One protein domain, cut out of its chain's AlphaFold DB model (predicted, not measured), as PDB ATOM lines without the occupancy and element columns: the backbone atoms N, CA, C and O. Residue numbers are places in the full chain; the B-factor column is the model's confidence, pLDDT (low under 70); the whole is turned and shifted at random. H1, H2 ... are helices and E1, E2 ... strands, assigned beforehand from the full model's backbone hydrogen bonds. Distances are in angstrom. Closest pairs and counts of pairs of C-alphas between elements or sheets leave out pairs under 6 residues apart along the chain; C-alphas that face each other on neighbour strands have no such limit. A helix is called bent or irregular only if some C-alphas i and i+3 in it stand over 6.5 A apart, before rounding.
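Overview. This is residues 73 to 180 of the 445 residues of the protein "Tetratricopeptide repeat protein" of Armatimonadetes bacterium (UniProt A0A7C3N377). A twisted sheet of five strands is the middle of three layers, helices on both faces of it: the long helices H2 and H5 cover one face, and the short H3 packs on the other. H2 covers the side of E1 and E2, H5 the side of E4, and the short H1 and H4 sit at the end of the sheet where E2 and E5 finish. The printed part has 108 residues with five named helices and five named strands, in the order E1 E2 H1 H2 E3 H3 E4 E5 H4 H5; the sheet is mixed, ordered E1, E2, E3, E5, E4, and the class is mixed, helices and strands. The whole is compact, with a radius of gyration of the C-alphas of 13.1 A and spans of 37 by 29 by 25 A.

Arrangement. Start at E1, residues 73 to 76, an edge strand that forms an antiparallel hairpin with E2, residues 81 to 84; look for N 75 and O 82, 2.9 A apart. H1, residues 86 to 91, is irregular, C-alphas 87 and 90 being 8.0 A apart, and is on the sheet. It meets H2, residues 94 to 112, only through their link. H2 is on the sheet at a height of 10.6 A, slantwise to the strands, with its closest C-alphas to E2 at Ala 98 and Phe 82, 6.5 A. E3, residues 121 to 125, is parallel to E2, with N 122 and O 81 at 2.8 A; E2, H1, H2 and E3 form a strand-helix-strand unit, two parallel neighbours with helices between, its crossover left-handed. Next find the hairpin of E4, residues 141 to 144, and E5, residues 149 to 153, where N 151 and O 142 are 2.8 A apart; E5 is parallel to E3, with N 150 and O 121 at 2.9 A. H3, residues 128 to 135, is over E5 on the opposite face from H2. H4, residues 154 to 157, only grazes the sheet. H5, residues 163 to 179, runs along E4, and the C-alphas of Glu 170 and Ala 143 come closest, 5.1 A. Residues 101 to 109 of H2 touch H5 at a steep tilt of 48 degrees, the same way, closest at the C-alphas of Gln 105 and Leu 171, 6.8 A. Every O i to N i+4 pair is within hydrogen-bond range in H2 and H3, 11 of 13 in H5 and 0 of 2 in H1, which has 1 of 3 O i to N i+3 pairs within range; H4 is too short for an i+4 pair.

Along the chain. Find C-alpha 73 at (159.811, 119.074, 69.083), where E1 begins. H2 runs 26.8 A, from C-alpha 94 at (165.572, 126.693, 73.655) to C-alpha 112. E3 spans 13.3 A and E5 13.7 A; H5 runs 25.0 A to C-alpha 179 at (184.559, 105.965, 84.883).

Size, cuts and confidence. The C-alphas farthest apart are those of Asp 90 and Gly 180, 39.2 A. The printed part has no cut and no long link. The model's pLDDT is under 70 at residue 135, residues 137 to 139 and residues 159 to 162.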
ATOM      1  N   HIS A  73     159.157 118.363  70.166       91.50
ATOM      2  CA  HIS A  73     159.811 119.074  69.083       91.50
ATOM      3  C   HIS A  73     161.307 119.082  69.331       91.50
ATOM      4  O   HIS A  73     161.770 119.252  70.455       91.50
ATOM      5  N   LYS A  74     162.073 118.854  68.267       92.00
ATOM      6  CA  LYS A  74     163.525 118.971  68.323       92.00
ATOM      7  C   LYS A  74     163.871 120.438  68.092       92.00
ATOM      8  O   LYS A  74     163.720 120.894  66.963       92.00
ATOM      9  N   THR A  75     164.278 121.143  69.139       89.94
ATOM     10  CA  THR A  75     164.552 122.588  69.093       89.94
ATOM     11  C   THR A  75     166.027 122.900  68.833       89.94
ATOM     12  O   THR A  75     166.320 123.941  68.265       89.94
ATOM     13  N   ALA A  76     166.943 121.974  69.144       87.25
ATOM     14  CA  ALA A  76     168.362 122.059  68.779       87.25
ATOM     15  C   ALA A  76     168.937 120.680  68.392       87.25
ATOM     16  O   ALA A  76     168.417 119.635  68.809       87.25
ATOM     17  N   ASP A  77     169.996 120.666  67.573       84.56
ATOM     18  CA  ASP A  77     170.691 119.439  67.127       84.56
ATOM     19  C   ASP A  77     172.149 119.352  67.592       84.56
ATOM     20  O   ASP A  77     172.585 118.287  68.029       84.56
ATOM     21  N   GLU A  78     172.876 120.468  67.541       80.00
ATOM     22  CA  GLU A  78     174.257 120.591  68.006       80.00
ATOM     23  C   GLU A  78     174.396 121.827  68.911       80.00
ATOM     24  O   GLU A  78     173.694 122.814  68.681       80.00
ATOM     25  N   PRO A  79     175.252 121.796  69.956       73.00
ATOM     26  CA  PRO A  79     176.123 120.684  70.377       73.00
ATOM     27  C   PRO A  79     175.377 119.578  71.147       73.00
ATOM     28  O   PRO A  79     175.913 118.495  71.385       73.00
ATOM     29  N   VAL A  80     174.137 119.858  71.549       89.19
ATOM     30  CA  VAL A  80     173.278 119.002  72.371       89.19
ATOM     31  C   VAL A  80     171.927 118.867  71.677       89.19
ATOM     32  O   VAL A  80     171.345 119.852  71.228       89.19
ATOM     33  N   LYS A  81     171.395 117.644  71.616       91.88
ATOM     34  CA  LYS A  81     170.076 117.387  71.029       91.88
ATOM     35  C   LYS A  81     169.006 117.755  72.034       91.88
ATOM     36  O   LYS A  81     168.921 117.128  73.086       91.88
ATOM     37  N   PHE A  82     168.173 118.723  71.695       91.38
ATOM     38  CA  PHE A  82     167.191 119.265  72.622       91.38
ATOM     39  C   PHE A  82     165.774 118.917  72.161       91.38
ATOM     40  O   PHE A  82     165.404 119.178  71.015       91.38
ATOM     41  N   PHE A  83     165.003 118.269  73.033       92.88
ATOM     42  CA  PHE A  83     163.642 117.813  72.777       92.88
ATOM     43  C   PHE A  83     162.691 118.440  73.791       92.88
ATOM     44  O   PHE A  83     162.789 118.167  74.984       92.88
ATOM     45  N   VAL A  84     161.746 119.242  73.311       93.69
ATOM     46  CA  VAL A  84     160.864 120.054  74.154       93.69
ATOM     47  C   VAL A  84     159.415 119.652  73.932       93.69
ATOM     48  O   VAL A  84     158.980 119.424  72.798       93.69
ATOM     49  N   ALA A  85     158.669 119.536  75.026       93.62
ATOM     50  CA  ALA A  85     157.244 119.270  74.981       93.62
ATOM     51  C   ALA A  85     156.474 120.434  74.313       93.62
ATOM     52  O   ALA A  85     156.812 121.598  74.537       93.62
ATOM     53  N   PRO A  86     155.449 120.149  73.488       93.44
ATOM     54  CA  PRO A  86     154.755 121.166  72.695       93.44
ATOM     55  C   PRO A  86     154.127 122.288  73.535       93.44
ATOM     56  O   PRO A  86     154.017 123.411  73.064       93.44
ATOM     57  N   GLU A  87     153.748 122.002  74.781       93.62
ATOM     58  CA  GLU A  87     153.063 122.939  75.678       93.62
ATOM     59  C   GLU A  87     153.961 124.081  76.178       93.62
ATOM     60  O   GLU A  87     153.457 125.065  76.709       93.62
ATOM     61  N   ILE A  88     155.284 123.944  76.039       92.81
ATOM     62  CA  ILE A  88     156.271 124.910  76.540       92.81
ATOM     63  C   ILE A  88     157.215 125.407  75.439       92.81
ATOM     64  O   ILE A  88     158.248 125.990  75.747       92.81
ATOM     65  N   LEU A  89     156.901 125.200  74.156       91.56
ATOM     66  CA  LEU A  89     157.804 125.611  73.069       91.56
ATOM     67  C   LEU A  89     158.117 127.103  73.080       91.56
ATOM     68  O   LEU A  89     159.264 127.466  72.860       91.56
ATOM     69  N   ASP A  90     157.140 127.931  73.431       91.19
ATOM     70  CA  ASP A  90     157.301 129.385  73.473       91.19
ATOM     71  C   ASP A  90     157.715 129.894  74.867       91.19
ATOM     72  O   ASP A  90     157.740 131.096  75.116       91.19
ATOM     73  N   ALA A  91     158.020 128.992  75.809       88.12
ATOM     74  CA  ALA A  91     158.305 129.357  77.196       88.12
ATOM     75  C   ALA A  91     159.738 129.876  77.429       88.12
ATOM     76  O   ALA A  91     160.002 130.435  78.495       88.12
ATOM     77  N   ALA A  92     160.658 129.661  76.483       87.25
ATOM     78  CA  ALA A  92     162.048 130.115  76.532       87.25
ATOM     79  C   ALA A  92     162.710 130.052  75.145       87.25
ATOM     80  O   ALA A  92     162.226 129.359  74.250       87.25
ATOM     81  N   ASP A  93     163.872 130.696  74.999       90.00
ATOM     82  CA  ASP A  93     164.776 130.421  73.882       90.00
ATOM     83  C   ASP A  93     165.519 129.097  74.125       90.00
ATOM     84  O   ASP A  93     166.523 129.003  74.838       90.00
ATOM     85  N   TRP A  94     164.998 128.030  73.524       90.00
ATOM     86  CA  TRP A  94     165.572 126.693  73.655       90.00
ATOM     87  C   TRP A  94     166.929 126.529  72.968       90.00
ATOM     88  O   TRP A  94     167.663 125.603  73.317       90.00
ATOM     89  N   SER A  95     167.275 127.399  72.017       87.94
ATOM     90  CA  SER A  95     168.585 127.374  71.360       87.94
ATOM     91  C   SER A  95     169.644 127.951  72.288       87.94
ATOM     92  O   SER A  95     170.680 127.320  72.506       87.94
ATOM     93  N   GLU A  96     169.353 129.094  72.914       88.31
ATOM     94  CA  GLU A  96     170.207 129.677  73.954       88.31
ATOM     95  C   GLU A  96     170.392 128.695  75.121       88.31
ATOM     96  O   GLU A  96     171.510 128.437  75.578       88.31
ATOM     97  N   PHE A  97     169.304 128.055  75.554       88.75
ATOM     98  CA  PHE A  97     169.367 127.081  76.637       88.75
ATOM     99  C   PHE A  97     170.187 125.832  76.270       88.75
ATOM    100  O   PHE A  97     170.952 125.325  77.096       88.75
ATOM    101  N   ALA A  98     170.109 125.358  75.022       90.75
ATOM    102  CA  ALA A  98     170.954 124.268  74.535       90.75
ATOM    103  C   ALA A  98     172.448 124.644  74.544       90.75
ATOM    104  O   ALA A  98     173.276 123.827  74.955       90.75
ATOM    105  N   VAL A  99     172.794 125.881  74.162       91.12
ATOM    106  CA  VAL A  99     174.170 126.408  74.252       91.12
ATOM    107  C   VAL A  99     174.645 126.441  75.704       91.12
ATOM    108  O   VAL A  99     175.760 126.008  75.997       91.12
ATOM    109  N   LYS A 100     173.789 126.873  76.637       90.50
ATOM    110  CA  LYS A 100     174.104 126.876  78.070       90.50
ATOM    111  C   LYS A 100     174.405 125.471  78.600       90.50
ATOM    112  O   LYS A 100     175.434 125.270  79.244       90.50
ATOM    113  N   VAL A 101     173.559 124.484  78.297       92.12
ATOM    114  CA  VAL A 101     173.793 123.084  78.703       92.12
ATOM    115  C   VAL A 101     175.084 122.537  78.088       92.12
ATOM    116  O   VAL A 101     175.851 121.860  78.774       92.12
ATOM    117  N   ALA A 102     175.360 122.852  76.820       93.00
ATOM    118  CA  ALA A 102     176.596 122.449  76.158       93.00
ATOM    119  C   ALA A 102     177.844 123.068  76.813       93.00
ATOM    120  O   ALA A 102     178.852 122.381  76.985       93.00
ATOM    121  N   SER A 103     177.766 124.340  77.216       93.50
ATOM    122  CA  SER A 103     178.833 125.031  77.945       93.50
ATOM    123  C   SER A 103     179.131 124.343  79.280       93.50
ATOM    124  O   SER A 103     180.278 123.980  79.541       93.50
ATOM    125  N   LEU A 104     178.091 124.034  80.067       94.06
ATOM    126  CA  LEU A 104     178.228 123.285  81.323       94.06
ATOM    127  C   LEU A 104     178.840 121.895  81.097       94.06
ATOM    128  O   LEU A 104     179.736 121.480  81.831       94.06
ATOM    129  N   GLN A 105     178.400 121.174  80.060       94.88
ATOM    130  CA  GLN A 105     178.991 119.886  79.694       94.88
ATOM    131  C   GLN A 105     180.484 120.025  79.369       94.88
ATOM    132  O   GLN A 105     181.281 119.205  79.831       94.88
ATOM    133  N   SER A 106     180.863 121.030  78.575       94.62
ATOM    134  CA  SER A 106     182.250 121.280  78.172       94.62
ATOM    135  C   SER A 106     183.132 121.612  79.375       94.62
ATOM    136  O   SER A 106     184.178 120.991  79.562       94.62
ATOM    137  N   GLU A 107     182.664 122.505  80.251       95.44
ATOM    138  CA  GLU A 107     183.357 122.885  81.483       95.44
ATOM    139  C   GLU A 107     183.642 121.660  82.365       95.44
ATOM    140  O   GLU A 107     184.783 121.435  82.770       95.44
ATOM    141  N   LEU A 108     182.629 120.825  82.628       95.31
ATOM    142  CA  LEU A 108     182.804 119.621  83.444       95.31
ATOM    143  C   LEU A 108     183.710 118.589  82.762       95.31
ATOM    144  O   LEU A 108     184.532 117.952  83.423       95.31
ATOM    145  N   SER A 109     183.587 118.440  81.441       94.75
ATOM    146  CA  SER A 109     184.431 117.539  80.651       94.75
ATOM    147  C   SER A 109     185.905 117.938  80.755       94.75
ATOM    148  O   SER A 109     186.759 117.094  81.029       94.75
ATOM    149  N   GLN A 110     186.198 119.236  80.626       96.12
ATOM    150  CA  GLN A 110     187.540 119.790  80.780       96.12
ATOM    151  C   GLN A 110     188.049 119.650  82.219       96.12
ATOM    152  O   GLN A 110     189.163 119.173  82.428       96.12
ATOM    153  N   ARG A 111     187.226 120.012  83.212       95.06
ATOM    154  CA  ARG A 111     187.581 119.955  84.637       95.06
ATOM    155  C   ARG A 111     187.974 118.550  85.086       95.06
ATOM    156  O   ARG A 111     188.886 118.403  85.895       95.06
ATOM    157  N   PHE A 112     187.282 117.527  84.587       95.00
ATOM    158  CA  PHE A 112     187.488 116.142  85.012       95.00
ATOM    159  C   PHE A 112     188.309 115.299  84.036       95.00
ATOM    160  O   PHE A 112     188.670 114.170  84.379       95.00
ATOM    161  N   GLY A 113     188.621 115.822  82.847       94.56
ATOM    162  CA  GLY A 113     189.268 115.054  81.781       94.56
ATOM    163  C   GLY A 113     188.406 113.881  81.308       94.56
ATOM    164  O   GLY A 113     188.924 112.801  81.031       94.56
ATOM    165  N   LEU A 114     187.084 114.065  81.279       92.12
ATOM    166  CA  LEU A 114     186.102 113.052  80.890       92.12
ATOM    167  C   LEU A 114     185.319 113.537  79.677       92.12
ATOM    168  O   LEU A 114     185.103 114.730  79.517       92.12
ATOM    169  N   SER A 115     184.850 112.620  78.839       90.38
ATOM    170  CA  SER A 115     183.992 112.963  77.709       90.38
ATOM    171  C   SER A 115     182.888 111.933  77.529       90.38
ATOM    172  O   SER A 115     183.060 110.736  77.767       90.38
ATOM    173  N   LEU A 116     181.722 112.415  77.108       89.31
ATOM    174  CA  LEU A 116     180.602 111.557  76.757       89.31
ATOM    175  C   LEU A 116     180.882 110.882  75.411       89.31
ATOM    176  O   LEU A 116     181.134 111.552  74.414       89.31
ATOM    177  N   LYS A 117     180.762 109.551  75.346       84.12
ATOM    178  CA  LYS A 117     180.997 108.785  74.103       84.12
ATOM    179  C   LYS A 117     179.965 109.033  72.997       84.12
ATOM    180  O   LYS A 117     180.150 108.598  71.863       84.12
ATOM    181  N   ARG A 118     178.833 109.649  73.336       84.81
ATOM    182  CA  ARG A 118     177.714 109.952  72.431       84.81
ATOM    183  C   ARG A 118     177.191 111.361  72.709       84.81
ATOM    184  O   ARG A 118     177.270 111.784  73.865       84.81
ATOM    185  N   PRO A 119     176.591 112.033  71.709       87.75
ATOM    186  CA  PRO A 119     175.965 113.336  71.905       87.75
ATOM    187  C   PRO A 119     174.914 113.308  73.017       87.75
ATOM    188  O   PRO A 119     174.118 112.366  73.097       87.75
ATOM    189  N   LEU A 120     174.902 114.357  73.837       92.44
ATOM    190  CA  LEU A 120     173.917 114.547  74.894       92.44
ATOM    191  C   LEU A 120     172.529 114.788  74.287       92.44
ATOM    192  O   LEU A 120     172.385 115.522  73.309       92.44
ATOM    193  N   SER A 121     171.508 114.158  74.863       93.00
ATOM    194  CA  SER A 121     170.099 114.384  74.526       93.00
ATOM    195  C   SER A 121     169.339 114.896  75.743       93.00
ATOM    196  O   SER A 121     169.284 114.219  76.764       93.00
ATOM    197  N   VAL A 122     168.717 116.063  75.650       92.88
ATOM    198  CA  VAL A 122     167.947 116.658  76.746       92.88
ATOM    199  C   VAL A 122     166.467 116.638  76.397       92.88
ATOM    200  O   VAL A 122     166.080 117.027  75.298       92.88
ATOM    201  N   PHE A 123     165.646 116.167  77.330       92.06
ATOM    202  CA  PHE A 123     164.194 116.102  77.211       92.06
ATOM    203  C   PHE A 123     163.564 117.011  78.261       92.06
ATOM    204  O   PHE A 123     163.713 116.752  79.455       92.06
ATOM    205  N   VAL A 124     162.842 118.043  77.829       92.38
ATOM    206  CA  VAL A 124     162.194 118.999  78.731       92.38
ATOM    207  C   VAL A 124     160.692 118.773  78.747       92.38
ATOM    208  O   VAL A 124     160.016 118.893  77.724       92.38
ATOM    209  N   PHE A 125     160.190 118.430  79.927       91.56
ATOM    210  CA  PHE A 125     158.776 118.262  80.223       91.56
ATOM    211  C   PHE A 125     158.211 119.550  80.833       91.56
ATOM    212  O   PHE A 125     158.943 120.253  81.528       91.56
ATOM    213  N   PRO A 126     156.915 119.848  80.647       88.75
ATOM    214  CA  PRO A 126     156.274 121.015  81.245       88.75
ATOM    215  C   PRO A 126     156.294 120.983  82.772       88.75
ATOM    216  O   PRO A 126     156.546 122.013  83.390       88.75
ATOM    217  N   THR A 127     156.034 119.811  83.375       85.44
ATOM    218  CA  THR A 127     155.894 119.687  84.832       85.44
ATOM    219  C   THR A 127     156.598 118.478  85.442       85.44
ATOM    220  O   THR A 127     156.670 117.406  84.832       85.44
ATOM    221  N   MET A 128     157.037 118.616  86.697       83.25
ATOM    222  CA  MET A 128     157.557 117.504  87.505       83.25
ATOM    223  C   MET A 128     156.489 116.427  87.742       83.25
ATOM    224  O   MET A 128     156.800 115.234  87.776       83.25
ATOM    225  N   SER A 129     155.218 116.828  87.867       80.88
ATOM    226  CA  SER A 129     154.089 115.898  88.007       80.88
ATOM    227  C   SER A 129     153.985 114.965  86.800       80.88
ATOM    228  O   SER A 129     153.833 113.752  86.960       80.88
ATOM    229  N   GLU A 130     154.167 115.493  85.586       83.25
ATOM    230  CA  GLU A 130     154.153 114.674  84.376       83.25
ATOM    231  C   GLU A 130     155.298 113.651  84.366       83.25
ATOM    232  O   GLU A 130     155.066 112.470  84.100       83.25
ATOM    233  N   ILE A 131     156.518 114.070  84.716       81.69
ATOM    234  CA  ILE A 131     157.669 113.163  84.847       81.69
ATOM    235  C   ILE A 131     157.375 112.079  85.885       81.69
ATOM    236  O   ILE A 131     157.603 110.898  85.621       81.69
ATOM    237  N   SER A 132     156.816 112.458  87.032       78.00
ATOM    238  CA  SER A 132     156.517 111.535  88.130       78.00
ATOM    239  C   SER A 132     155.499 110.478  87.715       78.00
ATOM    240  O   SER A 132     155.710 109.284  87.941       78.00
ATOM    241  N   GLN A 133     154.444 110.873  87.002       76.56
ATOM    242  CA  GLN A 133     153.446 109.946  86.466       76.56
ATOM    243  C   GLN A 133     154.012 109.055  85.353       76.56
ATOM    244  O   GLN A 133     153.701 107.858  85.280       76.56
ATOM    245  N   LEU A 134     154.832 109.629  84.470       75.75
ATOM    246  CA  LEU A 134     155.325 108.949  83.281       75.75
ATOM    247  C   LEU A 134     156.477 107.996  83.597       75.75
ATOM    248  O   LEU A 134     156.490 106.878  83.092       75.75
ATOM    249  N   LEU A 135     157.426 108.410  84.431       69.81
ATOM    250  CA  LEU A 135     158.638 107.660  84.758       69.81
ATOM    251  C   LEU A 135     158.561 106.950  86.116       69.81
ATOM    252  O   LEU A 135     159.443 106.146  86.419       69.81
ATOM    253  N   ARG A 136     157.493 107.176  86.899       70.19
ATOM    254  CA  ARG A 136     157.305 106.603  88.246       70.19
ATOM    255  C   ARG A 136     158.501 106.887  89.158       70.19
ATOM    256  O   ARG A 136     159.020 105.976  89.807       70.19
ATOM    257  N   THR A 137     158.963 108.133  89.123       66.44
ATOM    258  CA  THR A 137     160.058 108.649  89.945       66.44
ATOM    259  C   THR A 137     159.774 110.102  90.291       66.44
ATOM    260  O   THR A 137     159.487 110.894  89.400       66.44
ATOM    261  N   GLU A 138     159.863 110.455  91.567       67.69
ATOM    262  CA  GLU A 138     159.773 111.846  92.009       67.69
ATOM    263  C   GLU A 138     161.135 112.507  91.809       67.69
ATOM    264  O   GLU A 138     162.031 112.371  92.642       67.69
ATOM    265  N   ALA A 139     161.326 113.154  90.663       69.00
ATOM    266  CA  ALA A 139     162.555 113.877  90.376       69.00
ATOM    267  C   ALA A 139     162.280 115.079  89.464       69.00
ATOM    268  O   ALA A 139     161.572 114.958  88.461       69.00
ATOM    269  N   SER A 140     162.853 116.232  89.811       74.12
ATOM    270  CA  SER A 140     162.832 117.451  88.992       74.12
ATOM    271  C   SER A 140     163.773 117.363  87.787       74.12
ATOM    272  O   SER A 140     163.531 117.986  86.753       74.12
ATOM    273  N   ALA A 141     164.827 116.562  87.911       84.06
ATOM    274  CA  ALA A 141     165.757 116.219  86.853       84.06
ATOM    275  C   ALA A 141     166.200 114.756  87.010       84.06
ATOM    276  O   ALA A 141     166.132 114.201  88.106       84.06
ATOM    277  N   PHE A 142     166.571 114.100  85.908       85.69
ATOM    278  CA  PHE A 142     167.035 112.713  85.958       85.69
ATOM    279  C   PHE A 142     167.932 112.332  84.773       85.69
ATOM    280  O   PHE A 142     167.567 112.520  83.608       85.69
ATOM    281  N   ALA A 143     169.080 111.718  85.057       88.19
ATOM    282  CA  ALA A 143     170.050 111.260  84.072       88.19
ATOM    283  C   ALA A 143     169.774 109.844  83.546       88.19
ATOM    284  O   ALA A 143     169.431 108.907  84.267       88.19
ATOM    285  N   LEU A 144     170.074 109.644  82.264       87.88
ATOM    286  CA  LEU A 144     169.932 108.393  81.522       87.88
ATOM    287  C   LEU A 144     171.302 107.942  80.979       87.88
ATOM    288  O   LEU A 144     171.549 108.047  79.772       87.88
ATOM    289  N   PRO A 145     172.209 107.400  81.818       84.38
ATOM    290  CA  PRO A 145     173.600 107.143  81.426       84.38
ATOM    291  C   PRO A 145     173.783 106.253  80.204       84.38
ATOM    292  O   PRO A 145     174.642 106.505  79.373       84.38
ATOM    293  N   LYS A 146     172.943 105.229  80.025       79.56
ATOM    294  CA  LYS A 146     173.061 104.328  78.864       79.56
ATOM    295  C   LYS A 146     172.784 105.013  77.522       79.56
ATOM    296  O   LYS A 146     173.153 104.483  76.472       79.56
ATOM    297  N   GLY A 147     172.089 106.144  77.559       78.50
ATOM    298  CA  GLY A 147     171.651 106.886  76.392       78.50
ATOM    299  C   GLY A 147     172.240 108.287  76.273       78.50
ATOM    300  O   GLY A 147     171.851 108.981  75.342       78.50
ATOM    301  N   ASN A 148     173.121 108.699  77.193       88.38
ATOM    302  CA  ASN A 148     173.582 110.083  77.347       88.38
ATOM    303  C   ASN A 148     172.413 111.066  77.303       88.38
ATOM    304  O   ASN A 148     172.385 111.988  76.493       88.38
ATOM    305  N   GLY A 149     171.399 110.788  78.123       91.00
ATOM    306  CA  GLY A 149     170.181 111.581  78.180       91.00
ATOM    307  C   GLY A 149     170.012 112.295  79.517       91.00
ATOM    308  O   GLY A 149     170.417 111.751  80.539       91.00
ATOM    309  N   ILE A 150     169.368 113.458  79.522       92.06
ATOM    310  CA  ILE A 150     168.877 114.127  80.735       92.06
ATOM    311  C   ILE A 150     167.397 114.448  80.536       92.06
ATOM    312  O   ILE A 150     166.987 114.871  79.456       92.06
ATOM    313  N   VAL A 151     166.595 114.222  81.571       90.50
ATOM    314  CA  VAL A 151     165.190 114.626  81.649       90.50
ATOM    315  C   VAL A 151     165.074 115.793  82.619       90.50
ATOM    316  O   VAL A 151     165.704 115.765  83.670       90.50
ATOM    317  N   LEU A 152     164.284 116.800  82.258       90.62
ATOM    318  CA  LEU A 152     164.201 118.098  82.922       90.62
ATOM    319  C   LEU A 152     162.735 118.540  83.086       90.62
ATOM    320  O   LEU A 152     161.969 118.459  82.126       90.62
ATOM    321  N   ALA A 153     162.353 119.022  84.273       89.06
ATOM    322  CA  ALA A 153     161.023 119.570  84.573       89.06
ATOM    323  C   ALA A 153     161.007 121.107  84.496       89.06
ATOM    324  O   ALA A 153     161.573 121.776  85.358       89.06
ATOM    325  N   TRP A 154     160.370 121.696  83.485       87.62
ATOM    326  CA  TRP A 154     160.441 123.142  83.248       87.62
ATOM    327  C   TRP A 154     159.852 123.994  84.382       87.62
ATOM    328  O   TRP A 154     160.432 125.013  84.755       87.62
ATOM    329  N   ASP A 155     158.737 123.563  84.972       82.62
ATOM    330  CA  ASP A 155     158.095 124.216  86.119       82.62
ATOM    331  C   ASP A 155     159.002 124.364  87.349       82.62
ATOM    332  O   ASP A 155     158.845 125.331  88.099       82.62
ATOM    333  N   VAL A 156     159.941 123.433  87.543       75.81
ATOM    334  CA  VAL A 156     160.963 123.491  88.594       75.81
ATOM    335  C   VAL A 156     162.168 124.306  88.132       75.81
ATOM    336  O   VAL A 156     162.659 125.148  88.875       75.81
ATOM    337  N   LEU A 157     162.622 124.104  86.895       73.31
ATOM    338  CA  LEU A 157     163.838 124.731  86.368       73.31
ATOM    339  C   LEU A 157     163.719 126.246  86.171       73.31
ATOM    340  O   LEU A 157     164.722 126.948  86.281       73.31
ATOM    341  N   ARG A 158     162.509 126.764  85.931       72.25
ATOM    342  CA  ARG A 158     162.262 128.211  85.828       72.25
ATOM    343  C   ARG A 158     162.382 128.966  87.159       72.25
ATOM    344  O   ARG A 158     162.385 130.190  87.137       72.25
ATOM    345  N   LYS A 159     162.483 128.278  88.304       62.84
ATOM    346  CA  LYS A 159     162.452 128.883  89.654       62.84
ATOM    347  C   LYS A 159     163.730 129.626  90.093       62.84
ATOM    348  O   LYS A 159     163.903 129.858  91.277       62.84
ATOM    349  N   GLY A 160     164.597 130.041  89.164       52.94
ATOM    350  CA  GLY A 160     165.728 130.939  89.445       52.94
ATOM    351  C   GLY A 160     166.874 130.352  90.296       52.94
ATOM    352  O   GLY A 160     166.688 129.639  91.268       52.94
ATOM    353  N   GLN A 161     168.110 130.676  89.908       53.50
ATOM    354  CA  GLN A 161     169.393 130.466  90.617       53.50
ATOM    355  C   GLN A 161     169.943 129.042  90.869       53.50
ATOM    356  O   GLN A 161     171.155 128.929  91.035       53.50
ATOM    357  N   VAL A 162     169.159 127.957  90.811       64.00
ATOM    358  CA  VAL A 162     169.670 126.568  91.032       64.00
ATOM    359  C   VAL A 162     169.719 125.687  89.774       64.00
ATOM    360  O   VAL A 162     170.174 124.543  89.810       64.00
ATOM    361  N   LEU A 163     169.296 126.232  88.629       77.00
ATOM    362  CA  LEU A 163     169.194 125.531  87.343       77.00
ATOM    363  C   LEU A 163     170.502 124.851  86.919       77.00
ATOM    364  O   LEU A 163     170.522 123.681  86.531       77.00
ATOM    365  N   ASP A 164     171.600 125.586  87.028       86.75
ATOM    366  CA  ASP A 164     172.922 125.119  86.623       86.75
ATOM    367  C   ASP A 164     173.390 123.989  87.539       86.75
ATOM    368  O   ASP A 164     173.995 123.034  87.056       86.75
ATOM    369  N   GLY A 165     173.050 124.063  88.831       87.31
ATOM    370  CA  GLY A 165     173.319 123.023  89.821       87.31
ATOM    371  C   GLY A 165     172.657 121.698  89.447       87.31
ATOM    372  O   GLY A 165     173.351 120.695  89.284       87.31
ATOM    373  N   HIS A 166     171.350 121.710  89.166       86.44
ATOM    374  CA  HIS A 166     170.624 120.510  88.735       86.44
ATOM    375  C   HIS A 166     171.177 119.920  87.430       86.44
ATOM    376  O   HIS A 166     171.329 118.706  87.305       86.44
ATOM    377  N   ILE A 167     171.527 120.757  86.448       90.62
ATOM    378  CA  ILE A 167     172.116 120.270  85.191       90.62
ATOM    379  C   ILE A 167     173.498 119.654  85.445       90.62
ATOM    380  O   ILE A 167     173.793 118.576  84.923       90.62
ATOM    381  N   ARG A 168     174.342 120.299  86.263       93.69
ATOM    382  CA  ARG A 168     175.656 119.774  86.672       93.69
ATOM    383  C   ARG A 168     175.521 118.436  87.396       93.69
ATOM    384  O   ARG A 168     176.285 117.521  87.093       93.69
ATOM    385  N   HIS A 169     174.531 118.306  88.280       94.12
ATOM    386  CA  HIS A 169     174.208 117.069  88.987       94.12
ATOM    387  C   HIS A 169     173.922 115.925  88.002       94.12
ATOM    388  O   HIS A 169     174.552 114.865  88.053       94.12
ATOM    389  N   GLU A 170     173.025 116.145  87.040       94.31
ATOM    390  CA  GLU A 170     172.679 115.107  86.066       94.31
ATOM    391  C   GLU A 170     173.824 114.796  85.093       94.31
ATOM    392  O   GLU A 170     174.067 113.631  84.761       94.31
ATOM    393  N   LEU A 171     174.596 115.802  84.674       95.31
ATOM    394  CA  LEU A 171     175.807 115.596  83.875       95.31
ATOM    395  C   LEU A 171     176.850 114.763  84.628       95.31
ATOM    396  O   LEU A 171     177.490 113.898  84.026       95.31
ATOM    397  N   ALA A 172     176.998 114.959  85.939       95.88
ATOM    398  CA  ALA A 172     177.901 114.169  86.766       95.88
ATOM    399  C   ALA A 172     177.513 112.682  86.784       95.88
ATOM    400  O   ALA A 172     178.394 111.817  86.722       95.88
ATOM    401  N   HIS A 173     176.216 112.351  86.780       95.12
ATOM    402  CA  HIS A 173     175.747 110.963  86.636       95.12
ATOM    403  C   HIS A 173     176.122 110.346  85.286       95.12
ATOM    404  O   HIS A 173     176.422 109.149  85.229       95.12
ATOM    405  N   LEU A 174     176.107 111.131  84.205       94.56
ATOM    406  CA  LEU A 174     176.529 110.670  82.878       94.56
ATOM    407  C   LEU A 174     178.049 110.478  82.809       94.56
ATOM    408  O   LEU A 174     178.511 109.412  82.411       94.56
ATOM    409  N   LEU A 175     178.825 111.472  83.249       94.12
ATOM    410  CA  LEU A 175     180.291 111.438  83.215       94.12
ATOM    411  C   LEU A 175     180.858 110.335  84.116       94.12
ATOM    412  O   LEU A 175     181.743 109.590  83.705       94.12
ATOM    413  N   SER A 176     180.322 110.172  85.327       93.81
ATOM    414  CA  SER A 176     180.773 109.118  86.244       93.81
ATOM    415  C   SER A 176     180.467 107.705  85.748       93.81
ATOM    416  O   SER A 176     181.200 106.768  86.071       93.81
ATOM    417  N   ALA A 177     179.437 107.535  84.911       92.38
ATOM    418  CA  ALA A 177     179.152 106.255  84.269       92.38
ATOM    419  C   ALA A 177     180.233 105.836  83.257       92.38
ATOM    420  O   ALA A 177     180.359 104.644  82.978       92.38
ATOM    421  N   GLU A 178     181.022 106.784  82.738       91.69
ATOM    422  CA  GLU A 178     182.177 106.500  81.876       91.69
ATOM    423  C   GLU A 178     183.416 106.060  82.677       91.69
ATOM    424  O   GLU A 178     184.325 105.455  82.110       91.69
ATOM    425  N   ILE A 179     183.445 106.323  83.991       93.31
ATOM    426  CA  ILE A 179     184.559 105.965  84.883       93.31
ATOM    427  C   ILE A 179     184.447 104.508  85.347       93.31
ATOM    428  O   ILE A 179     185.432 103.773  85.338       93.31
ATOM    429  N   GLY A 180     183.260 104.077  85.780       90.50
ATOM    430  CA  GLY A 180     183.074 102.739  86.333       90.50
ATOM    431  C   GLY A 180     181.656 102.455  86.818       90.50
ATOM    432  O   GLY A 180     180.699 103.169  86.515       90.50
TER     433      GLY A 180